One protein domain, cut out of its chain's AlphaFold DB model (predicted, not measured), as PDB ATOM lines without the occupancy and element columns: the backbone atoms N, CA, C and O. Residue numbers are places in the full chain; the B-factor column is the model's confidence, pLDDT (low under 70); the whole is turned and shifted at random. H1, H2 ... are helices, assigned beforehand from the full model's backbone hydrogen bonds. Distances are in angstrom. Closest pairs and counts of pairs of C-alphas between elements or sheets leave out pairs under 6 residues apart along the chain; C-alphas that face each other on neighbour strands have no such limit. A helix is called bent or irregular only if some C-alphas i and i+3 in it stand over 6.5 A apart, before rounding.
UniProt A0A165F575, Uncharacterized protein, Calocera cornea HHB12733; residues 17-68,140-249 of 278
ATOM      1  N   GLN A  17      -3.053   3.986 -20.422       77.38
ATOM      2  CA  GLN A  17      -3.909   3.199 -21.302       77.38
ATOM      3  C   GLN A  17      -3.828   3.688 -22.754       77.38
ATOM      4  O   GLN A  17      -3.716   2.880 -23.667       77.38
ATOM      5  N   ALA A  18      -3.839   5.004 -22.984       71.25
ATOM      6  CA  ALA A  18      -3.689   5.563 -24.324       71.25
ATOM      7  C   ALA A  18      -2.351   5.193 -24.969       71.25
ATOM      8  O   ALA A  18      -2.313   4.802 -26.131       71.25
ATOM      9  N   ASN A  19      -1.260   5.309 -24.211       80.88
ATOM     10  CA  ASN A  19       0.072   4.937 -24.670       80.88
ATOM     11  C   ASN A  19       0.165   3.428 -24.943       80.88
ATOM     12  O   ASN A  19       0.790   3.032 -25.924       80.88
ATOM     13  N   GLU A  20      -0.460   2.590 -24.113       82.56
ATOM     14  CA  GLU A  20      -0.535   1.142 -24.321       82.56
ATOM     15  C   GLU A  20      -1.298   0.811 -25.610       82.56
ATOM     16  O   GLU A  20      -0.742   0.173 -26.502       82.56
ATOM     17  N   GLU A  21      -2.520   1.323 -25.763       76.62
ATOM     18  CA  GLU A  21      -3.338   1.133 -26.966       76.62
ATOM     19  C   GLU A  21      -2.621   1.646 -28.222       76.62
ATOM     20  O   GLU A  21      -2.602   0.962 -29.244       76.62
ATOM     21  N   ALA A  22      -1.964   2.805 -28.156       74.56
ATOM     22  CA  ALA A  22      -1.173   3.327 -29.266       74.56
ATOM     23  C   ALA A  22      -0.020   2.395 -29.645       74.56
ATOM     24  O   ALA A  22       0.137   2.084 -30.822       74.56
ATOM     25  N   THR A  23       0.717   1.879 -28.656       80.69
ATOM     26  CA  THR A  23       1.844   0.955 -28.875       80.69
ATOM     27  C   THR A  23       1.383  -0.363 -29.509       80.69
ATOM     28  O   THR A  23       2.129  -0.969 -30.276       80.69
ATOM     29  N   THR A  24       0.149  -0.813 -29.237       79.44
ATOM     30  CA  THR A  24      -0.410  -2.009 -29.903       79.44
ATOM     31  C   THR A  24      -0.703  -1.798 -31.387       79.44
ATOM     32  O   THR A  24      -0.654  -2.754 -32.158       79.44
ATOM     33  N   VAL A  25      -1.027  -0.566 -31.788       73.81
ATOM     34  CA  VAL A  25      -1.316  -0.216 -33.185       73.81
ATOM     35  C   VAL A  25      -0.028   0.121 -33.933       73.81
ATOM     36  O   VAL A  25       0.136  -0.289 -35.079       73.81
ATOM     37  N   ASP A  26       0.870   0.855 -33.283       71.12
ATOM     38  CA  ASP A  26       2.156   1.289 -33.812       71.12
ATOM     39  C   ASP A  26       3.199   1.306 -32.676       71.12
ATOM     40  O   ASP A  26       3.165   2.193 -31.818       71.12
ATOM     41  N   PRO A  27       4.160   0.361 -32.664       79.62
ATOM     42  CA  PRO A  27       5.217   0.315 -31.655       79.62
ATOM     43  C   PRO A  27       6.121   1.555 -31.623       79.62
ATOM     44  O   PRO A  27       6.814   1.774 -30.629       79.62
ATOM     45  N   SER A  28       6.138   2.348 -32.697       74.81
ATOM     46  CA  SER A  28       6.913   3.587 -32.806       74.81
ATOM     47  C   SER A  28       6.133   4.836 -32.382       74.81
ATOM     48  O   SER A  28       6.694   5.935 -32.387       74.81
ATOM     49  N   ALA A  29       4.867   4.685 -31.971       75.62
ATOM     50  CA  ALA A  29       4.028   5.805 -31.579       75.62
ATOM     51  C   ALA A  29       4.680   6.612 -30.438       75.62
ATOM     52  O   ALA A  29       5.032   6.053 -29.391       75.62
ATOM     53  N   PRO A  30       4.820   7.941 -30.589       79.56
ATOM     54  CA  PRO A  30       5.368   8.778 -29.533       79.56
ATOM     55  C   PRO A  30       4.466   8.734 -28.299       79.56
ATOM     56  O   PRO A  30       3.237   8.837 -28.386       79.56
ATOM     57  N   LYS A  31       5.098   8.585 -27.131       80.75
ATOM     58  CA  LYS A  31       4.395   8.533 -25.851       80.75
ATOM     59  C   LYS A  31       3.911   9.920 -25.457       80.75
ATOM     60  O   LYS A  31       4.644  10.903 -25.531       80.75
ATOM     61  N   ILE A  32       2.683   9.981 -24.966       76.88
ATOM     62  CA  ILE A  32       2.162  11.162 -24.291       76.88
ATOM     63  C   ILE A  32       2.821  11.218 -22.916       76.88
ATOM     64  O   ILE A  32       2.577  10.339 -22.084       76.88
ATOM     65  N   ASP A  33       3.609  12.261 -22.671       78.94
ATOM     66  CA  ASP A  33       4.150  12.560 -21.350       78.94
ATOM     67  C   ASP A  33       3.761  13.972 -20.892       78.94
ATOM     68  O   ASP A  33       4.080  14.989 -21.512       78.94
ATOM     69  N   PHE A  34       3.047  14.016 -19.769       73.19
ATOM     70  CA  PHE A  34       2.630  15.246 -19.105       73.19
ATOM     71  C   PHE A  34       3.764  15.917 -18.327       73.19
ATOM     72  O   PHE A  34       3.637  17.093 -17.998       73.19
ATOM     73  N   GLN A  35       4.856  15.205 -18.035       75.06
ATOM     74  CA  GLN A  35       6.064  15.809 -17.472       75.06
ATOM     75  C   GLN A  35       6.828  16.595 -18.539       75.06
ATOM     76  O   GLN A  35       7.283  17.701 -18.270       75.06
ATOM     77  N   GLU A  36       6.905  16.063 -19.761       74.75
ATOM     78  CA  GLU A  36       7.510  16.765 -20.897       74.75
ATOM     79  C   GLU A  36       6.638  17.921 -21.409       74.75
ATOM     80  O   GLU A  36       7.159  18.898 -21.939       74.75
ATOM     81  N   ASN A  37       5.309  17.821 -21.268       73.12
ATOM     82  CA  ASN A  37       4.348  18.810 -21.772       73.12
ATOM     83  C   ASN A  37       3.357  19.240 -20.675       73.12
ATOM     84  O   ASN A  37       2.162  18.911 -20.751       73.12
ATOM     85  N   PRO A  38       3.820  19.984 -19.654       72.44
ATOM     86  CA  PRO A  38       3.002  20.338 -18.495       72.44
ATOM     87  C   PRO A  38       1.774  21.193 -18.845       72.44
ATOM     88  O   PRO A  38       0.737  21.040 -18.199       72.44
ATOM     89  N   GLY A  39       1.819  22.010 -19.906       73.19
ATOM     90  CA  GLY A  39       0.668  22.807 -20.359       73.19
ATOM     91  C   GLY A  39      -0.573  21.975 -20.708       73.19
ATOM     92  O   GLY A  39      -1.697  22.382 -20.417       73.19
ATOM     93  N   ILE A  40      -0.401  20.758 -21.241       72.31
ATOM     94  CA  ILE A  40      -1.526  19.844 -21.516       72.31
ATOM     95  C   ILE A  40      -2.175  19.366 -20.227       72.31
ATOM     96  O   ILE A  40      -3.400  19.310 -20.129       72.31
ATOM     97  N   TRP A  41      -1.358  19.024 -19.233       71.38
ATOM     98  CA  TRP A  41      -1.859  18.619 -17.930       71.38
ATOM     99  C   TRP A  41      -2.615  19.760 -17.253       71.38
ATOM    100  O   TRP A  41      -3.739  19.547 -16.798       71.38
ATOM    101  N   THR A  42      -2.056  20.971 -17.253       68.75
ATOM    102  CA  THR A  42      -2.706  22.160 -16.688       68.75
ATOM    103  C   THR A  42      -4.057  22.430 -17.362       68.75
ATOM    104  O   THR A  42      -5.066  22.606 -16.673       68.75
ATOM    105  N   LEU A  43      -4.111  22.355 -18.696       68.75
ATOM    106  CA  LEU A  43      -5.328  22.546 -19.491       68.75
ATOM    107  C   LEU A  43      -6.390  21.460 -19.227       68.75
ATOM    108  O   LEU A  43      -7.581  21.760 -19.117       68.75
ATOM    109  N   LEU A  44      -5.983  20.198 -19.075       66.00
ATOM    110  CA  LEU A  44      -6.897  19.094 -18.764       66.00
ATOM    111  C   LEU A  44      -7.394  19.124 -17.312       66.00
ATOM    112  O   LEU A  44      -8.588  18.907 -17.091       66.00
ATOM    113  N   LYS A  45      -6.515  19.408 -16.340       64.38
ATOM    114  CA  LYS A  45      -6.831  19.439 -14.902       64.38
ATOM    115  C   LYS A  45      -7.843  20.533 -14.579       64.38
ATOM    116  O   LYS A  45      -8.806  20.287 -13.865       64.38
ATOM    117  N   LYS A  46      -7.627  21.750 -15.082       57.94
ATOM    118  CA  LYS A  46      -8.425  22.911 -14.663       57.94
ATOM    119  C   LYS A  46      -9.732  23.065 -15.456       57.94
ATOM    120  O   LYS A  46     -10.629  23.771 -15.003       57.94
ATOM    121  N   VAL A  47      -9.878  22.394 -16.610       52.62
ATOM    122  CA  VAL A  47     -10.960  22.716 -17.568       52.62
ATOM    123  C   VAL A  47     -11.619  21.501 -18.254       52.62
ATOM    124  O   VAL A  47     -12.521  21.662 -19.080       52.62
ATOM    125  N   GLY A  48     -11.222  20.268 -17.917       53.69
ATOM    126  CA  GLY A  48     -11.493  19.037 -18.677       53.69
ATOM    127  C   GLY A  48     -12.890  18.864 -19.315       53.69
ATOM    128  O   GLY A  48     -12.965  18.542 -20.502       53.69
ATOM    129  N   PRO A  49     -14.025  19.023 -18.607       54.25
ATOM    130  CA  PRO A  49     -15.362  18.867 -19.202       54.25
ATOM    131  C   PRO A  49     -15.825  20.062 -20.050       54.25
ATOM    132  O   PRO A  49     -16.353  19.862 -21.146       54.25
ATOM    133  N   THR A  50     -15.605  21.283 -19.559       49.09
ATOM    134  CA  THR A  50     -16.027  22.544 -20.190       49.09
ATOM    135  C   THR A  50     -15.266  22.774 -21.492       49.09
ATOM    136  O   THR A  50     -15.860  23.033 -22.538       49.09
ATOM    137  N   LEU A  51     -13.959  22.515 -21.468       55.56
ATOM    138  CA  LEU A  51     -13.059  22.712 -22.598       55.56
ATOM    139  C   LEU A  51     -13.400  21.792 -23.780       55.56
ATOM    140  O   LEU A  51     -13.271  22.204 -24.925       55.56
ATOM    141  N   ARG A  52     -13.939  20.587 -23.536       59.09
ATOM    142  CA  ARG A  52     -14.375  19.651 -24.595       59.09
ATOM    143  C   ARG A  52     -15.636  20.100 -25.336       59.09
ATOM    144  O   ARG A  52     -15.722  19.914 -26.549       59.09
ATOM    145  N   SER A  53     -16.615  20.659 -24.622       61.72
ATOM    146  CA  SER A  53     -17.840  21.197 -25.236       61.72
ATOM    147  C   SER A  53     -17.538  22.481 -26.013       61.72
ATOM    148  O   SER A  53     -17.979  22.657 -27.151       61.72
ATOM    149  N   LEU A  54     -16.698  23.340 -25.430       65.06
ATOM    150  CA  LEU A  54     -16.256  24.584 -26.051       65.06
ATOM    151  C   LEU A  54     -15.381  24.342 -27.278       65.06
ATOM    152  O   LEU A  54     -15.616  24.990 -28.295       65.06
ATOM    153  N   PHE A  55     -14.472  23.356 -27.239       71.62
ATOM    154  CA  PHE A  55     -13.645  22.985 -28.393       71.62
ATOM    155  C   PHE A  55     -14.507  22.726 -29.616       71.62
ATOM    156  O   PHE A  55     -14.252  23.273 -30.679       71.62
ATOM    157  N   LYS A  56     -15.562  21.922 -29.464       71.94
ATOM    158  CA  LYS A  56     -16.443  21.567 -30.578       71.94
ATOM    159  C   LYS A  56     -17.233  22.755 -31.095       71.94
ATOM    160  O   LYS A  56     -17.309  22.945 -32.305       71.94
ATOM    161  N   THR A  57     -17.817  23.540 -30.194       75.25
ATOM    162  CA  THR A  57     -18.623  24.707 -30.570       75.25
ATOM    163  C   THR A  57     -17.764  25.759 -31.267       75.25
ATOM    164  O   THR A  57     -18.132  26.254 -32.333       75.25
ATOM    165  N   LYS A  58     -16.579  26.050 -30.720       79.00
ATOM    166  CA  LYS A  58     -15.645  27.021 -31.290       79.00
ATOM    167  C   LYS A  58     -15.046  26.523 -32.600       79.00
ATOM    168  O   LYS A  58     -15.036  27.277 -33.567       79.00
ATOM    169  N   ALA A  59     -14.638  25.256 -32.668       81.69
ATOM    170  CA  ALA A  59     -14.175  24.625 -33.902       81.69
ATOM    171  C   ALA A  59     -15.242  24.687 -34.998       81.69
ATOM    172  O   ALA A  59     -14.944  25.087 -36.116       81.69
ATOM    173  N   ALA A  60     -16.500  24.366 -34.677       81.19
ATOM    174  CA  ALA A  60     -17.597  24.432 -35.636       81.19
ATOM    175  C   ALA A  60     -17.860  25.866 -36.128       81.19
ATOM    176  O   ALA A  60     -18.197  26.045 -37.296       81.19
ATOM    177  N   SER A  61     -17.697  26.879 -35.268       84.81
ATOM    178  CA  SER A  61     -17.786  28.290 -35.669       84.81
ATOM    179  C   SER A  61     -16.648  28.675 -36.609       84.81
ATOM    180  O   SER A  61     -16.904  29.159 -37.706       84.81
ATOM    181  N   ILE A  62     -15.400  28.407 -36.211       86.88
ATOM    182  CA  ILE A  62     -14.207  28.751 -36.996       86.88
ATOM    183  C   ILE A  62     -14.248  28.056 -38.359       86.88
ATOM    184  O   ILE A  62     -14.012  28.695 -39.373       86.88
ATOM    185  N   MET A  63     -14.616  26.775 -38.406       84.81
ATOM    186  CA  MET A  63     -14.748  26.038 -39.663       84.81
ATOM    187  C   MET A  63     -15.742  26.661 -40.632       84.81
ATOM    188  O   MET A  63     -15.473  26.695 -41.824       84.81
ATOM    189  N   ARG A  64     -16.892  27.133 -40.138       84.00
ATOM    190  CA  ARG A  64     -17.886  27.797 -40.989       84.00
ATOM    191  C   ARG A  64     -17.360  29.101 -41.568       84.00
ATOM    192  O   ARG A  64     -17.745  29.462 -42.671       84.00
ATOM    193  N   GLU A  65     -16.526  29.807 -40.813       87.19
ATOM    194  CA  GLU A  65     -15.907  31.053 -41.258       87.19
ATOM    195  C   GLU A  65     -14.767  30.825 -42.248       87.19
ATOM    196  O   GLU A  65     -14.629  31.638 -43.158       87.19
ATOM    197  N   GLU A  66     -13.976  29.767 -42.048       85.56
ATOM    198  CA  GLU A  66     -12.808  29.438 -42.872       85.56
ATOM    199  C   GLU A  66     -13.207  28.748 -44.180       85.56
ATOM    200  O   GLU A  66     -12.782  29.166 -45.246       85.56
ATOM    201  N   TYR A  67     -14.077  27.738 -44.105       85.69
ATOM    202  CA  TYR A  67     -14.488  26.911 -45.245       85.69
ATOM    203  C   TYR A  67     -15.883  27.315 -45.741       85.69
ATOM    204  O   TYR A  67     -16.802  26.488 -45.839       85.69
ATOM    205  N   ARG A  68     -16.096  28.614 -45.984       87.44
ATOM    206  CA  ARG A  68     -17.415  29.156 -46.381       87.44
ATOM    207  C   ARG A  68     -17.949  28.491 -47.637       87.44
ATOM    208  O   ARG A  68     -19.134  28.181 -47.707       87.44
ATOM    209  N   LEU A 140       0.425  25.686 -40.396       74.75
ATOM    210  CA  LEU A 140      -0.904  25.181 -40.047       74.75
ATOM    211  C   LEU A 140      -1.955  26.145 -40.605       74.75
ATOM    212  O   LEU A 140      -1.771  27.363 -40.556       74.75
ATOM    213  N   ASN A 141      -3.064  25.597 -41.088       80.94
ATOM    214  CA  ASN A 141      -4.199  26.366 -41.559       80.94
ATOM    215  C   ASN A 141      -4.613  27.384 -40.471       80.94
ATOM    216  O   ASN A 141      -4.685  27.012 -39.288       80.94
ATOM    217  N   PRO A 142      -4.898  28.651 -40.827       81.25
ATOM    218  CA  PRO A 142      -5.275  29.686 -39.866       81.25
ATOM    219  C   PRO A 142      -6.405  29.270 -38.917       81.25
ATOM    220  O   PRO A 142      -6.397  29.660 -37.749       81.25
ATOM    221  N   ALA A 143      -7.340  28.425 -39.355       84.00
ATOM    222  CA  ALA A 143      -8.401  27.889 -38.510       84.00
ATOM    223  C   ALA A 143      -7.882  27.014 -37.355       84.00
ATOM    224  O   ALA A 143      -8.392  27.105 -36.235       84.00
ATOM    225  N   ILE A 144      -6.850  26.200 -37.601       85.06
ATOM    226  CA  ILE A 144      -6.189  25.384 -36.573       85.06
ATOM    227  C   ILE A 144      -5.486  26.298 -35.568       85.06
ATOM    228  O   ILE A 144      -5.689  26.152 -34.362       85.06
ATOM    229  N   VAL A 145      -4.739  27.295 -36.053       85.50
ATOM    230  CA  VAL A 145      -4.052  28.289 -35.209       85.50
ATOM    231  C   VAL A 145      -5.049  29.051 -34.336       85.50
ATOM    232  O   VAL A 145      -4.873  29.146 -33.120       85.50
ATOM    233  N   ARG A 146      -6.145  29.539 -34.932       83.25
ATOM    234  CA  ARG A 146      -7.221  30.243 -34.224       83.25
ATOM    235  C   ARG A 146      -7.877  29.359 -33.173       83.25
ATOM    236  O   ARG A 146      -8.227  29.864 -32.107       83.25
ATOM    237  N   LEU A 147      -8.078  28.066 -33.436       83.62
ATOM    238  CA  LEU A 147      -8.656  27.182 -32.425       83.62
ATOM    239  C   LEU A 147      -7.676  26.944 -31.273       83.62
ATOM    240  O   LEU A 147      -8.084  27.063 -30.123       83.62
ATOM    241  N   ILE A 148      -6.396  26.693 -31.555       83.12
ATOM    242  CA  ILE A 148      -5.368  26.562 -30.512       83.12
ATOM    243  C   ILE A 148      -5.325  27.834 -29.654       83.12
ATOM    244  O   ILE A 148      -5.406  27.747 -28.429       83.12
ATOM    245  N   ALA A 149      -5.298  29.011 -30.282       79.62
ATOM    246  CA  ALA A 149      -5.297  30.298 -29.590       79.62
ATOM    247  C   ALA A 149      -6.513  30.449 -28.660       79.62
ATOM    248  O   ALA A 149      -6.353  30.661 -27.462       79.62
ATOM    249  N   ASN A 150      -7.725  30.228 -29.177       77.44
ATOM    250  CA  ASN A 150      -8.951  30.375 -28.387       77.44
ATOM    251  C   ASN A 150      -9.049  29.391 -27.213       77.44
ATOM    252  O   ASN A 150      -9.769  29.656 -26.257       77.44
ATOM    253  N   MET A 151      -8.382  28.242 -27.299       74.25
ATOM    254  CA  MET A 151      -8.513  27.182 -26.302       74.25
ATOM    255  C   MET A 151      -7.383  27.175 -25.273       74.25
ATOM    256  O   MET A 151      -7.588  26.713 -24.155       74.25
ATOM    257  N   GLY A 152      -6.195  27.644 -25.655       71.25
ATOM    258  CA  GLY A 152      -5.033  27.720 -24.769       71.25
ATOM    259  C   GLY A 152      -4.807  29.108 -24.191       71.25
ATOM    260  O   GLY A 152      -4.381  29.193 -23.046       71.25
ATOM    261  N   TYR A 153      -5.128  30.166 -24.947       71.19
ATOM    262  CA  TYR A 153      -4.590  31.528 -24.788       71.19
ATOM    263  C   TYR A 153      -5.668  32.629 -24.684       71.19
ATOM    264  O   TYR A 153      -5.343  33.814 -24.685       71.19
ATOM    265  N   MET A 154      -6.957  32.281 -24.624       68.50
ATOM    266  CA  MET A 154      -8.046  33.256 -24.487       68.50
ATOM    267  C   MET A 154      -8.160  33.871 -23.079       68.50
ATOM    268  O   MET A 154      -8.693  33.248 -22.168       68.50
ATOM    269  N   ASP A 155      -7.766  35.137 -22.941       56.50
ATOM    270  CA  ASP A 155      -7.808  35.907 -21.687       56.50
ATOM    271  C   ASP A 155      -9.082  35.664 -20.823       56.50
ATOM    272  O   ASP A 155     -10.197  35.959 -21.282       56.50
ATOM    273  N   PRO A 156      -8.929  35.219 -19.554       56.12
ATOM    274  CA  PRO A 156     -10.029  35.024 -18.604       56.12
ATOM    275  C   PRO A 156     -10.855  36.288 -18.299       56.12
ATOM    276  O   PRO A 156     -11.956  36.203 -17.757       56.12
ATOM    277  N   SER A 157     -10.351  37.486 -18.608       52.19
ATOM    278  CA  SER A 157     -11.101  38.744 -18.463       52.19
ATOM    279  C   SER A 157     -12.148  38.949 -19.567       52.19
ATOM    280  O   SER A 157     -13.110  39.696 -19.388       52.19
ATOM    281  N   ARG A 158     -11.984  38.268 -20.712       54.06
ATOM    282  CA  ARG A 158     -12.881  38.335 -21.881       54.06
ATOM    283  C   ARG A 158     -13.889  37.191 -21.924       54.06
ATOM    284  O   ARG A 158     -14.829  37.230 -22.715       54.06
ATOM    285  N   SER A 159     -13.689  36.182 -21.085       57.47
ATOM    286  CA  SER A 159     -14.573  35.041 -20.909       57.47
ATOM    287  C   SER A 159     -14.314  34.414 -19.545       57.47
ATOM    288  O   SER A 159     -13.169  34.182 -19.185       57.47
ATOM    289  N   THR A 160     -15.365  34.023 -18.823       52.44
ATOM    290  CA  THR A 160     -15.245  33.194 -17.606       52.44
ATOM    291  C   THR A 160     -14.663  31.797 -17.878       52.44
ATOM    292  O   THR A 160     -14.510  30.990 -16.964       52.44
ATOM    293  N   GLU A 161     -14.391  31.483 -19.144       54.56
ATOM    294  CA  GLU A 161     -13.886  30.212 -19.632       54.56
ATOM    295  C   GLU A 161     -12.385  30.349 -19.933       54.56
ATOM    296  O   GLU A 161     -11.958  31.201 -20.703       54.56
ATOM    297  N   CYS A 162     -11.617  29.505 -19.248       55.56
ATOM    298  CA  CYS A 162     -10.166  29.483 -19.068       55.56
ATOM    299  C   CYS A 162      -9.259  29.912 -20.244       55.56
ATOM    300  O   CYS A 162      -9.401  29.401 -21.354       55.56
ATOM    301  N   SER A 163      -8.169  30.622 -19.914       60.34
ATOM    302  CA  SER A 163      -6.869  30.374 -20.550       60.34
ATOM    303  C   SER A 163      -5.731  30.347 -19.546       60.34
ATOM    304  O   SER A 163      -5.178  31.371 -19.140       60.34
ATOM    305  N   GLU A 164      -5.338  29.136 -19.188       63.72
ATOM    306  CA  GLU A 164      -4.158  28.903 -18.370       63.72
ATOM    307  C   GLU A 164      -2.879  29.391 -19.057       63.72
ATOM    308  O   GLU A 164      -1.970  29.787 -18.348       63.72
ATOM    309  N   ALA A 165      -2.814  29.507 -20.392       60.75
ATOM    310  CA  ALA A 165      -1.658  30.135 -21.041       60.75
ATOM    311  C   ALA A 165      -1.598  31.664 -20.874       60.75
ATOM    312  O   ALA A 165      -0.535  32.241 -21.065       60.75
ATOM    313  N   ALA A 166      -2.694  32.347 -20.512       64.88
ATOM    314  CA  ALA A 166      -2.608  33.757 -20.106       64.88
ATOM    315  C   ALA A 166      -2.097  33.911 -18.667       64.88
ATOM    316  O   ALA A 166      -1.518  34.941 -18.333       64.88
ATOM    317  N   ILE A 167      -2.324  32.901 -17.821       69.75
ATOM    318  CA  ILE A 167      -1.903  32.891 -16.413       69.75
ATOM    319  C   ILE A 167      -0.459  32.372 -16.292       69.75
ATOM    320  O   ILE A 167       0.345  32.939 -15.559       69.75
ATOM    321  N   GLU A 168      -0.131  31.317 -17.034       74.50
ATOM    322  CA  GLU A 168       1.120  30.555 -16.999       74.50
ATOM    323  C   GLU A 168       1.675  30.375 -18.437       74.50
ATOM    324  O   GLU A 168       1.760  29.248 -18.934       74.50
ATOM    325  N   PRO A 169       2.038  31.465 -19.145       72.56
ATOM    326  CA  PRO A 169       2.456  31.417 -20.553       72.56
ATOM    327  C   PRO A 169       3.669  30.514 -20.807       72.56
ATOM    328  O   PRO A 169       3.733  29.881 -21.857       72.56
ATOM    329  N   ASP A 170       4.583  30.386 -19.839       77.56
ATOM    330  CA  ASP A 170       5.770  29.526 -19.950       77.56
ATOM    331  C   ASP A 170       5.420  28.028 -20.087       77.56
ATOM    332  O   ASP A 170       6.193  27.265 -20.657       77.56
ATOM    333  N   LEU A 171       4.251  27.577 -19.607       74.94
ATOM    334  CA  LEU A 171       3.824  26.176 -19.773       74.94
ATOM    335  C   LEU A 171       3.309  25.865 -21.184       74.94
ATOM    336  O   LEU A 171       3.093  24.696 -21.519       74.94
ATOM    337  N   PHE A 172       3.072  26.907 -21.977       77.62
ATOM    338  CA  PHE A 172       2.493  26.840 -23.311       77.62
ATOM    339  C   PHE A 172       3.400  27.493 -24.364       77.62
ATOM    340  O   PHE A 172       2.954  27.715 -25.488       77.62
ATOM    341  N   ASP A 173       4.655  27.802 -24.028       78.88
ATOM    342  CA  ASP A 173       5.653  28.261 -24.990       78.88
ATOM    343  C   ASP A 173       6.892  27.349 -24.957       78.88
ATOM    344  O   ASP A 173       7.662  27.385 -23.998       78.88
ATOM    345  N   PRO A 174       7.103  26.503 -25.980       80.12
ATOM    346  CA  PRO A 174       6.302  26.392 -27.196       80.12
ATOM    347  C   PRO A 174       4.911  25.771 -27.005       80.12
ATOM    348  O   PRO A 174       4.671  25.028 -26.053       80.12
ATOM    349  N   VAL A 175       4.009  26.008 -27.970       82.75
ATOM    350  CA  VAL A 175       2.683  25.362 -28.018       82.75
ATOM    351  C   VAL A 175       2.833  23.842 -27.873       82.75
ATOM    352  O   VAL A 175       3.525  23.220 -28.686       82.75
ATOM    353  N   PRO A 176       2.153  23.201 -26.902       82.69
ATOM    354  CA  PRO A 176       2.285  21.767 -26.710       82.69
ATOM    355  C   PRO A 176       1.778  20.978 -27.924       82.69
ATOM    356  O   PRO A 176       0.603  21.032 -28.291       82.69
ATOM    357  N   TRP A 177       2.640  20.155 -28.513       82.06
ATOM    358  CA  TRP A 177       2.312  19.278 -29.640       82.06
ATOM    359  C   TRP A 177       1.080  18.348 -29.461       82.06
ATOM    360  O   TRP A 177       0.391  18.106 -30.463       82.06
ATOM    361  N   PRO A 178       0.650  17.894 -28.255       79.75
ATOM    362  CA  PRO A 178      -0.564  17.097 -28.129       79.75
ATOM    363  C   PRO A 178      -1.817  17.983 -28.248       79.75
ATOM    364  O   PRO A 178      -2.890  17.477 -28.573       79.75
ATOM    365  N   MET A 179      -1.683  19.303 -28.054       81.81
ATOM    366  CA  MET A 179      -2.730  20.299 -28.295       81.81
ATOM    367  C   MET A 179      -2.963  20.472 -29.793       81.81
ATOM    368  O   MET A 179      -4.113  20.516 -30.232       81.81
ATOM    369  N   ILE A 180      -1.885  20.502 -30.584       84.56
ATOM    370  CA  ILE A 180      -1.946  20.531 -32.052       84.56
ATOM    371  C   ILE A 180      -2.688  19.285 -32.551       84.56
ATOM    372  O   ILE A 180      -3.709  19.395 -33.231       84.56
ATOM    373  N   SER A 181      -2.251  18.103 -32.111       83.12
ATOM    374  CA  SER A 181      -2.844  16.814 -32.499       83.12
ATOM    375  C   SER A 181      -4.322  16.698 -32.102       83.12
ATOM    376  O   SER A 181      -5.152  16.229 -32.883       83.12
ATOM    377  N   TYR A 182      -4.696  17.187 -30.915       81.12
ATOM    378  CA  TYR A 182      -6.093  17.203 -30.467       81.12
ATOM    379  C   TYR A 182      -6.969  18.169 -31.278       81.12
ATOM    380  O   TYR A 182      -8.137  17.882 -31.566       81.12
ATOM    381  N   THR A 183      -6.407  19.311 -31.672       83.88
ATOM    382  CA  THR A 183      -7.089  20.309 -32.506       83.88
ATOM    383  C   THR A 183      -7.394  19.732 -33.883       83.88
ATOM    384  O   THR A 183      -8.541  19.788 -34.333       83.88
ATOM    385  N   VAL A 184      -6.408  19.078 -34.498       84.81
ATOM    386  CA  VAL A 184      -6.566  18.375 -35.775       84.81
ATOM    387  C   VAL A 184      -7.616  17.268 -35.681       84.81
ATOM    388  O   VAL A 184      -8.522  17.206 -36.514       84.81
ATOM    389  N   LEU A 185      -7.560  16.436 -34.636       84.19
ATOM    390  CA  LEU A 185      -8.567  15.399 -34.402       84.19
ATOM    391  C   LEU A 185      -9.976  15.997 -34.288       84.19
ATOM    392  O   LEU A 185     -10.933  15.457 -34.845       84.19
ATOM    393  N   THR A 186     -10.112  17.120 -33.580       83.12
ATOM    394  CA  THR A 186     -11.403  17.798 -33.427       83.12
ATOM    395  C   THR A 186     -11.933  18.283 -34.766       83.12
ATOM    396  O   THR A 186     -13.119  18.099 -35.056       83.12
ATOM    397  N   PHE A 187     -11.059  18.838 -35.605       86.00
ATOM    398  CA  PHE A 187     -11.434  19.255 -36.945       86.00
ATOM    399  C   PHE A 187     -11.892  18.062 -37.799       86.00
ATOM    400  O   PHE A 187     -13.017  18.049 -38.307       86.00
ATOM    401  N   LYS A 188     -11.089  16.997 -37.864       84.69
ATOM    402  CA  LYS A 188     -11.459  15.767 -38.579       84.69
ATOM    403  C   LYS A 188     -12.813  15.223 -38.121       84.69
ATOM    404  O   LYS A 188     -13.646  14.859 -38.952       84.69
ATOM    405  N   HIS A 189     -13.059  15.187 -36.811       81.94
ATOM    406  CA  HIS A 189     -14.320  14.701 -36.253       81.94
ATOM    407  C   HIS A 189     -15.517  15.542 -36.714       81.94
ATOM    408  O   HIS A 189     -16.532  14.988 -37.136       81.94
ATOM    409  N   ILE A 190     -15.411  16.871 -36.669       81.25
ATOM    410  CA  ILE A 190     -16.504  17.757 -37.086       81.25
ATOM    411  C   ILE A 190     -16.774  17.613 -38.584       81.25
ATOM    412  O   ILE A 190     -17.929  17.430 -38.968       81.25
ATOM    413  N   LEU A 191     -15.734  17.617 -39.418       84.19
ATOM    414  CA  LEU A 191     -15.870  17.391 -40.859       84.19
ATOM    415  C   LEU A 191     -16.510  16.025 -41.153       84.19
ATOM    416  O   LEU A 191     -17.439  15.935 -41.952       84.19
ATOM    417  N   SER A 192     -16.119  14.976 -40.428       81.56
ATOM    418  CA  SER A 192     -16.718  13.637 -40.549       81.56
ATOM    419  C   SER A 192     -18.205  13.612 -40.166       81.56
ATOM    420  O   SER A 192     -19.006  12.934 -40.813       81.56
ATOM    421  N   CYS A 193     -18.603  14.385 -39.153       79.50
ATOM    422  CA  CYS A 193     -20.008  14.575 -38.778       79.50
ATOM    423  C   CYS A 193     -20.820  15.265 -39.886       79.50
ATOM    424  O   CYS A 193     -21.967  14.889 -40.129       79.50
ATOM    425  N   TYR A 194     -20.237  16.241 -40.586       78.62
ATOM    426  CA  TYR A 194     -20.890  16.852 -41.745       78.62
ATOM    427  C   TYR A 194     -20.947  15.892 -42.946       78.62
ATOM    428  O   TYR A 194     -21.985  15.826 -43.605       78.62
ATOM    429  N   ARG A 195     -19.902  15.081 -43.183       78.94
ATOM    430  CA  ARG A 195     -19.872  14.061 -44.254       78.94
ATOM    431  C   ARG A 195     -20.991  13.032 -44.108       78.94
ATOM    432  O   ARG A 195     -21.641  12.682 -45.088       78.94
ATOM    433  N   SER A 196     -21.208  12.532 -42.894       73.44
ATOM    434  CA  SER A 196     -22.232  11.515 -42.618       73.44
ATOM    435  C   SER A 196     -23.656  12.082 -42.580       73.44
ATOM    436  O   SER A 196     -24.620  11.319 -42.533       73.44
ATOM    437  N   GLY A 197     -23.805  13.414 -42.564       61.91
ATOM    438  CA  GLY A 197     -25.086  14.093 -42.364       61.91
ATOM    439  C   GLY A 197     -25.666  13.905 -40.958       61.91
ATOM    440  O   GLY A 197     -26.788  14.336 -40.690       61.91
ATOM    441  N   TYR A 198     -24.917  13.269 -40.057       60.00
ATOM    442  CA  TYR A 198     -25.315  13.006 -38.688       60.00
ATOM    443  C   TYR A 198     -24.310  13.673 -37.760       60.00
ATOM    444  O   TYR A 198     -23.238  13.139 -37.467       60.00
ATOM    445  N   PHE A 199     -24.675  14.866 -37.281       55.88
ATOM    446  CA  PHE A 199     -23.893  15.542 -36.258       55.88
ATOM    447  C   PHE A 199     -24.058  14.801 -34.937       55.88
ATOM    448  O   PHE A 199     -24.977  15.051 -34.152       55.88
ATOM    449  N   ARG A 200     -23.155  13.853 -34.696       55.22
ATOM    450  CA  ARG A 200     -23.048  13.204 -33.401       55.22
ATOM    451  C   ARG A 200     -22.503  14.221 -32.421       55.22
ATOM    452  O   ARG A 200     -21.323  14.565 -32.461       55.22
ATOM    453  N   ASN A 201     -23.327  14.625 -31.458       54.84
ATOM    454  CA  ASN A 201     -22.813  15.224 -30.229       54.84
ATOM    455  C   ASN A 201     -22.145  14.146 -29.344       54.84
ATOM    456  O   ASN A 201     -22.387  14.041 -28.145       54.84
ATOM    457  N   GLU A 202     -21.341  13.275 -29.956       56.56
ATOM    458  CA  GLU A 202     -20.556  12.258 -29.277       56.56
ATOM    459  C   GLU A 202     -19.296  12.912 -28.748       56.56
ATOM    460  O   GLU A 202     -18.579  13.573 -29.489       56.56
ATOM    461  N   ARG A 203     -18.987  12.734 -27.471       61.28
ATOM    462  CA  ARG A 203     -17.725  13.228 -26.911       61.28
ATOM    463  C   ARG A 203     -16.547  12.675 -27.729       61.28
ATOM    464  O   ARG A 203     -16.489  11.471 -27.970       61.28
ATOM    465  N   ILE A 204     -15.621  13.549 -28.144       63.53
ATOM    466  CA  ILE A 204     -14.362  13.109 -28.759       63.53
ATOM    467  C   ILE A 204     -13.548  12.478 -27.638       63.53
ATOM    468  O   ILE A 204     -12.982  13.168 -26.791       63.53
ATOM    469  N   TYR A 205     -13.546  11.156 -27.610       65.69
ATOM    470  CA  TYR A 205     -12.600  10.402 -26.817       65.69
ATOM    471  C   TYR A 205     -11.416  10.113 -27.724       65.69
ATOM    472  O   TYR A 205     -11.535   9.317 -28.654       65.69
ATOM    473  N   VAL A 206     -10.306  10.808 -27.466       61.19
ATOM    474  CA  VAL A 206      -9.022  10.606 -28.158       61.19
ATOM    475  C   VAL A 206      -8.628   9.132 -28.112       61.19
ATOM    476  O   VAL A 206      -8.186   8.578 -29.104       61.19
ATOM    477  N   PHE A 207      -8.906   8.489 -26.978       60.94
ATOM    478  CA  PHE A 207      -8.527   7.117 -26.654       60.94
ATOM    479  C   PHE A 207      -9.619   6.101 -27.003       60.94
ATOM    480  O   PHE A 207      -9.929   5.209 -26.223       60.94
ATOM    481  N   LYS A 208     -10.316   6.295 -28.128       63.44
ATOM    482  CA  LYS A 208     -11.333   5.338 -28.576       63.44
ATOM    483  C   LYS A 208     -11.347   5.173 -30.092       63.44
ATOM    484  O   LYS A 208     -11.615   6.127 -30.822       63.44
ATOM    485  N   GLY A 209     -11.169   3.933 -30.546       69.62
ATOM    486  CA  GLY A 209     -11.350   3.539 -31.945       69.62
ATOM    487  C   GLY A 209     -10.451   4.320 -32.908       69.62
ATOM    488  O   GLY A 209      -9.259   4.482 -32.667       69.62
ATOM    489  N   GLU A 210     -11.025   4.830 -33.999       71.19
ATOM    490  CA  GLU A 210     -10.286   5.549 -35.053       71.19
ATOM    491  C   GLU A 210      -9.689   6.896 -34.607       71.19
ATOM    492  O   GLU A 210      -8.769   7.415 -35.250       71.19
ATOM    493  N   ASN A 211     -10.164   7.460 -33.490       72.69
ATOM    494  CA  ASN A 211      -9.619   8.707 -32.953       72.69
ATOM    495  C   ASN A 211      -8.177   8.529 -32.456       72.69
ATOM    496  O   ASN A 211      -7.373   9.441 -32.645       72.69
ATOM    497  N   ILE A 212      -7.848   7.355 -31.895       71.75
ATOM    498  CA  ILE A 212      -6.495   7.013 -31.418       71.75
ATOM    499  C   ILE A 212      -5.525   7.096 -32.584       71.75
ATOM    500  O   ILE A 212      -4.507   7.775 -32.500       71.75
ATOM    501  N   ARG A 213      -5.891   6.455 -33.699       75.38
ATOM    502  CA  ARG A 213      -5.061   6.393 -34.904       75.38
ATOM    503  C   ARG A 213      -4.725   7.787 -35.408       75.38
ATOM    504  O   ARG A 213      -3.559   8.118 -35.519       75.38
ATOM    505  N   THR A 214      -5.742   8.625 -35.609       76.69
ATOM    506  CA  THR A 214      -5.544   9.997 -36.115       76.69
ATOM    507  C   THR A 214      -4.690  10.836 -35.163       76.69
ATOM    508  O   THR A 214      -3.824  11.594 -35.588       76.69
ATOM    509  N   TYR A 215      -4.955  10.735 -33.861       81.00
ATOM    510  CA  TYR A 215      -4.235  11.514 -32.865       81.00
ATOM    511  C   TYR A 215      -2.755  11.129 -32.793       81.00
ATOM    512  O   TYR A 215      -1.895  12.008 -32.822       81.00
ATOM    513  N   HIS A 216      -2.455   9.829 -32.741       78.00
ATOM    514  CA  HIS A 216      -1.080   9.337 -32.689       78.00
ATOM    515  C   HIS A 216      -0.348   9.484 -34.022       78.00
ATOM    516  O   HIS A 216       0.848   9.748 -34.012       78.00
ATOM    517  N   GLU A 217      -1.049   9.412 -35.154       80.31
ATOM    518  CA  GLU A 217      -0.490   9.730 -36.470       80.31
ATOM    519  C   GLU A 217       0.022  11.175 -36.520       80.31
ATOM    520  O   GLU A 217       1.163  11.407 -36.909       80.31
ATOM    521  N   MET A 218      -0.764  12.141 -36.031       82.12
ATOM    522  CA  MET A 218      -0.312  13.535 -35.944       82.12
ATOM    523  C   MET A 218       0.868  13.713 -34.989       82.12
ATOM    524  O   MET A 218       1.808  14.442 -35.309       82.12
ATOM    525  N   LEU A 219       0.857  13.040 -33.835       83.00
ATOM    526  CA  LEU A 219       1.998  13.077 -32.922       83.00
ATOM    527  C   LEU A 219       3.260  12.496 -33.570       83.00
ATOM    528  O   LEU A 219       4.343  13.055 -33.390       83.00
ATOM    529  N   ARG A 220       3.132  11.399 -34.328       82.19
ATOM    530  CA  ARG A 220       4.241  10.776 -35.062       82.19
ATOM    531  C   ARG A 220       4.819  11.753 -36.080       82.19
ATOM    532  O   ARG A 220       6.011  12.020 -36.013       82.19
ATOM    533  N   LEU A 221       3.984  12.373 -36.916       81.31
ATOM    534  CA  LEU A 221       4.424  13.371 -37.902       81.31
ATOM    535  C   LEU A 221       5.160  14.553 -37.250       81.31
ATOM    536  O   LEU A 221       6.201  14.987 -37.735       81.31
ATOM    537  N   LEU A 222       4.657  15.054 -36.116       81.50
ATOM    538  CA  LEU A 222       5.327  16.118 -35.358       81.50
ATOM    539  C   LEU A 222       6.660  15.648 -34.753       81.50
ATOM    540  O   LEU A 222       7.598  16.436 -34.654       81.50
ATOM    541  N   THR A 223       6.756  14.377 -34.359       83.31
ATOM    542  CA  THR A 223       7.987  13.765 -33.835       83.31
ATOM    543  C   THR A 223       9.029  13.566 -34.928       83.31
ATOM    544  O   THR A 223      10.195  13.891 -34.712       83.31
ATOM    545  N   GLU A 224       8.619  13.085 -36.096       82.25
ATOM    546  CA  GLU A 224       9.471  12.936 -37.279       82.25
ATOM    547  C   GLU A 224      10.005  14.294 -37.715       82.25
ATOM    548  O   GLU A 224      11.219  14.473 -37.774       82.25
ATOM    549  N   LEU A 225       9.135  15.302 -37.852       79.38
ATOM    550  CA  LEU A 225       9.566  16.664 -38.162       79.38
ATOM    551  C   LEU A 225      10.564  17.191 -37.117       79.38
ATOM    552  O   LEU A 225      11.580  17.778 -37.468       79.38
ATOM    553  N   ARG A 226      10.326  16.945 -35.823       82.94
ATOM    554  CA  ARG A 226      11.246  17.366 -34.754       82.94
ATOM    555  C   ARG A 226      12.622  16.706 -34.860       82.94
ATOM    556  O   ARG A 226      13.626  17.358 -34.568       82.94
ATOM    557  N   ASN A 227      12.661  15.421 -35.202       83.81
ATOM    558  CA  ASN A 227      13.880  14.616 -35.188       83.81
ATOM    559  C   ASN A 227      14.682  14.750 -36.490       83.81
ATOM    560  O   ASN A 227      15.908  14.830 -36.440       83.81
ATOM    561  N   GLU A 228      14.000  14.792 -37.631       82.56
ATOM    562  CA  GLU A 228      14.597  14.786 -38.973       82.56
ATOM    563  C   GLU A 228      14.784  16.204 -39.527       82.56
ATOM    564  O   GLU A 228      15.762  16.484 -40.215       82.56
ATOM    565  N   GLN A 229      13.878  17.120 -39.174       81.50
ATOM    566  CA  GLN A 229      13.724  18.464 -39.744       81.50
ATOM    567  C   GLN A 229      13.665  19.521 -38.628       81.50
ATOM    568  O   GLN A 229      12.756  20.347 -38.510       81.50
ATOM    569  N   LYS A 230      14.658  19.471 -37.728       81.81
ATOM    570  CA  LYS A 230      14.670  20.258 -36.483       81.81
ATOM    571  C   LYS A 230      14.500  21.761 -36.724       81.81
ATOM    572  O   LYS A 230      13.828  22.430 -35.940       81.81
ATOM    573  N   HIS A 231      15.109  22.296 -37.783       79.88
ATOM    574  CA  HIS A 231      14.998  23.715 -38.108       79.88
ATOM    575  C   HIS A 231      13.575  24.079 -38.559       79.88
ATOM    576  O   HIS A 231      13.029  25.064 -38.053       79.88
ATOM    577  N   GLU A 232      12.945  23.302 -39.451       79.69
ATOM    578  CA  GLU A 232      11.548  23.540 -39.839       79.69
ATOM    579  C   GLU A 232      10.600  23.387 -38.649       79.69
ATOM    580  O   GLU A 232       9.735  24.241 -38.449       79.69
ATOM    581  N   TYR A 233      10.807  22.371 -37.806       81.94
ATOM    582  CA  TYR A 233      10.026  22.179 -36.586       81.94
ATOM    583  C   TYR A 233      10.110  23.396 -35.658       81.94
ATOM    584  O   TYR A 233       9.080  23.931 -35.242       81.94
ATOM    585  N   THR A 234      11.323  23.866 -35.343       82.50
ATOM    586  CA  THR A 234      11.516  25.038 -34.480       82.50
ATOM    587  C   THR A 234      10.874  26.276 -35.096       82.50
ATOM    588  O   THR A 234      10.124  26.968 -34.412       82.50
ATOM    589  N   ALA A 235      11.083  26.530 -36.390       80.69
ATOM    590  CA  ALA A 235      10.479  27.672 -37.070       80.69
ATOM    591  C   ALA A 235       8.941  27.616 -37.057       80.69
ATOM    592  O   ALA A 235       8.288  28.629 -36.792       80.69
ATOM    593  N   MET A 236       8.358  26.443 -37.311       83.56
ATOM    594  CA  MET A 236       6.913  26.218 -37.280       83.56
ATOM    595  C   MET A 236       6.343  26.485 -35.888       83.56
ATOM    596  O   MET A 236       5.385  27.244 -35.749       83.56
ATOM    597  N   ILE A 237       6.929  25.874 -34.862       83.69
ATOM    598  CA  ILE A 237       6.462  25.991 -33.484       83.69
ATOM    599  C   ILE A 237       6.611  27.424 -32.965       83.69
ATOM    600  O   ILE A 237       5.681  27.940 -32.351       83.69
ATOM    601  N   THR A 238       7.714  28.112 -33.271       83.00
ATOM    602  CA  THR A 238       7.895  29.526 -32.911       83.00
ATOM    603  C   THR A 238       6.852  30.418 -33.584       83.00
ATOM    604  O   THR A 238       6.243  31.257 -32.919       83.00
ATOM    605  N   LYS A 239       6.594  30.229 -34.887       82.25
ATOM    606  CA  LYS A 239       5.536  30.966 -35.601       82.25
ATOM    607  C   LYS A 239       4.154  30.683 -35.014       82.25
ATOM    608  O   LYS A 239       3.360  31.610 -34.866       82.25
ATOM    609  N   LEU A 240       3.876  29.427 -34.665       84.62
ATOM    610  CA  LEU A 240       2.609  29.015 -34.067       84.62
ATOM    611  C   LEU A 240       2.400  29.670 -32.700       84.62
ATOM    612  O   LEU A 240       1.372  30.312 -32.502       84.62
ATOM    613  N   SER A 241       3.384  29.570 -31.798       83.25
ATOM    614  CA  SER A 241       3.361  30.254 -30.500       83.25
ATOM    615  C   SER A 241       3.100  31.747 -30.685       83.25
ATOM    616  O   SER A 241       2.154  32.285 -30.110       83.25
ATOM    617  N   ALA A 242       3.877  32.415 -31.546       81.38
ATOM    618  CA  ALA A 242       3.732  33.846 -31.799       81.38
ATOM    619  C   ALA A 242       2.327  34.215 -32.305       81.38
ATOM    620  O   ALA A 242       1.737  35.182 -31.821       81.38
ATOM    621  N   ALA A 243       1.758  33.436 -33.229       82.31
ATOM    622  CA  ALA A 243       0.407  33.663 -33.740       82.31
ATOM    623  C   ALA A 243      -0.675  33.451 -32.662       82.31
ATOM    624  O   ALA A 243      -1.631  34.231 -32.576       82.31
ATOM    625  N   CYS A 244      -0.519  32.436 -31.806       81.06
ATOM    626  CA  CYS A 244      -1.431  32.185 -30.690       81.06
ATOM    627  C   CYS A 244      -1.397  33.318 -29.655       81.06
ATOM    628  O   CYS A 244      -2.458  33.821 -29.277       81.06
ATOM    629  N   PHE A 245      -0.207  33.783 -29.265       76.69
ATOM    630  CA  PHE A 245      -0.047  34.925 -28.358       76.69
ATOM    631  C   PHE A 245      -0.600  36.225 -28.968       76.69
ATOM    632  O   PHE A 245      -1.348  36.951 -28.305       76.69
ATOM    633  N   ALA A 246      -0.315  36.491 -30.247       78.62
ATOM    634  CA  ALA A 246      -0.786  37.685 -30.950       78.62
ATOM    635  C   ALA A 246      -2.318  37.760 -31.041       78.62
ATOM    636  O   ALA A 246      -2.885  38.838 -30.863       78.62
ATOM    637  N   THR A 247      -3.000  36.625 -31.245       73.06
ATOM    638  CA  THR A 247      -4.474  36.556 -31.339       73.06
ATOM    639  C   THR A 247      -5.172  37.182 -30.124       73.06
ATOM    640  O   THR A 247      -6.255  37.756 -30.255       73.06
ATOM    641  N   HIS A 248      -4.545  37.116 -28.947       72.12
ATOM    642  CA  HIS A 248      -5.097  37.634 -27.695       72.12
ATOM    643  C   HIS A 248      -4.266  38.768 -27.071       72.12
ATOM    644  O   HIS A 248      -4.536  39.161 -25.941       72.12
ATOM    645  N   ASN A 249      -3.310  39.345 -27.813       70.12
ATOM    646  CA  ASN A 249      -2.373  40.371 -27.325       70.12
ATOM    647  C   ASN A 249      -1.610  39.960 -26.052       70.12
ATOM    648  O   ASN A 249      -1.289  40.799 -25.208       70.12
TER     649      ASN A 249
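AT A GLANCE: This is residues 17 to 68 and 140 to 249 of the 278 residues of an uncharacterized protein of Calocera cornea HHB12733 (UniProt A0A165F575). A compact cluster of crossed helices, in which H3 and H6 cross at the core, H2b packs on both of them, and H7 and H8 make a corner whose two sides lead back to H6 and H3. The bent helix H2 turns off into H2a, near the small helices H4 and H5, while H1 sits at the far side on H7. The printed part has 162 residues with eight named helices, H1 to H8 in order along the chain, and no named strand; the class is all helix. It is compact, with a radius of gyration of the C-alphas of 15.4 A, and spans 44 by 41 by 31 A.

HOW THE PARTS SIT: H2, residues 38 to 66, was assigned as one helix by its hydrogen bonds but is bent: C-alphas 46 and 49 are 9.2 A apart. Its arms H2a, residues 38 to 46, and H2b, residues 49 to 66, stand at a steep tilt of 69 degrees, only just short of about perpendicular. H2b touches H3, residues 142 to 152, at a shallow tilt of 23 degrees, opposite ways; the closest C-alphas, Ile 62 and Ala 143, are 6.1 A apart. With residues 55 to 60 alone, H2b touches H6, residues 177 to 195, at a steep tilt of 65 degrees, closest at C-alphas 59 and 187, 6.8 A. H3 touches H6 at 61 degrees, a steep tilt, closest at C-alphas 144 and 183, 6.6 A. H6 and H7, residues 210 to 228, form a helical hairpin at a steep tilt of 41 degrees; C-alphas 181 and 218 are closest, 5.4 A. H8, residues 230 to 247, touches H7, closest at C-alphas 226 and 233, 5.3 A, and H3, closest at C-alphas 149 and 244, 4.4 A. H6 and H8 are apart. H1, residues 17 to 25, touches H7 about perpendicular, at 80 degrees, closest at C-alphas 22 and 212, 6.8 A. H2a only just touches H4, residues 164 to 167, and H5, residues 169 to 172, each with 3 pairs of C-alphas within 8 A; the closest are C-alphas 43 and 164, 6.6 A, and C-alphas 39 and 171, 4.7 A. Every O i to N i+4 pair is within hydrogen-bond range in H1, H2a, H3, H6, H7 and H8, and 12 of 14 are in H2b; H4 and H5 are too short for such a pair.

IN THESE COORDINATES: H1 begins at C-alpha 17, (-3.909, 3.199, -21.302), and H8 ends at C-alpha 247, (-4.474, 36.556, -31.339). From first to last C-alpha H6 measures 27.1 A, H7 26.8 A, H2b 26.0 A, H8 25.7 A and H3 15.2 A.

THE WHOLE: The C-alphas farthest apart, those of Pro 27 and Ser 157, are 43.8 A apart. Residues 69 to 139 are not printed, and C-alphas 68 and 140 are 18.1 A apart across this cut. The links H1 to H2, H3 to H4 and H6 to H7 are long. Mean pLDDT of the printed part is 74.6, with residues 42 to 54, 154 to 167 and 197 to 209 under 70.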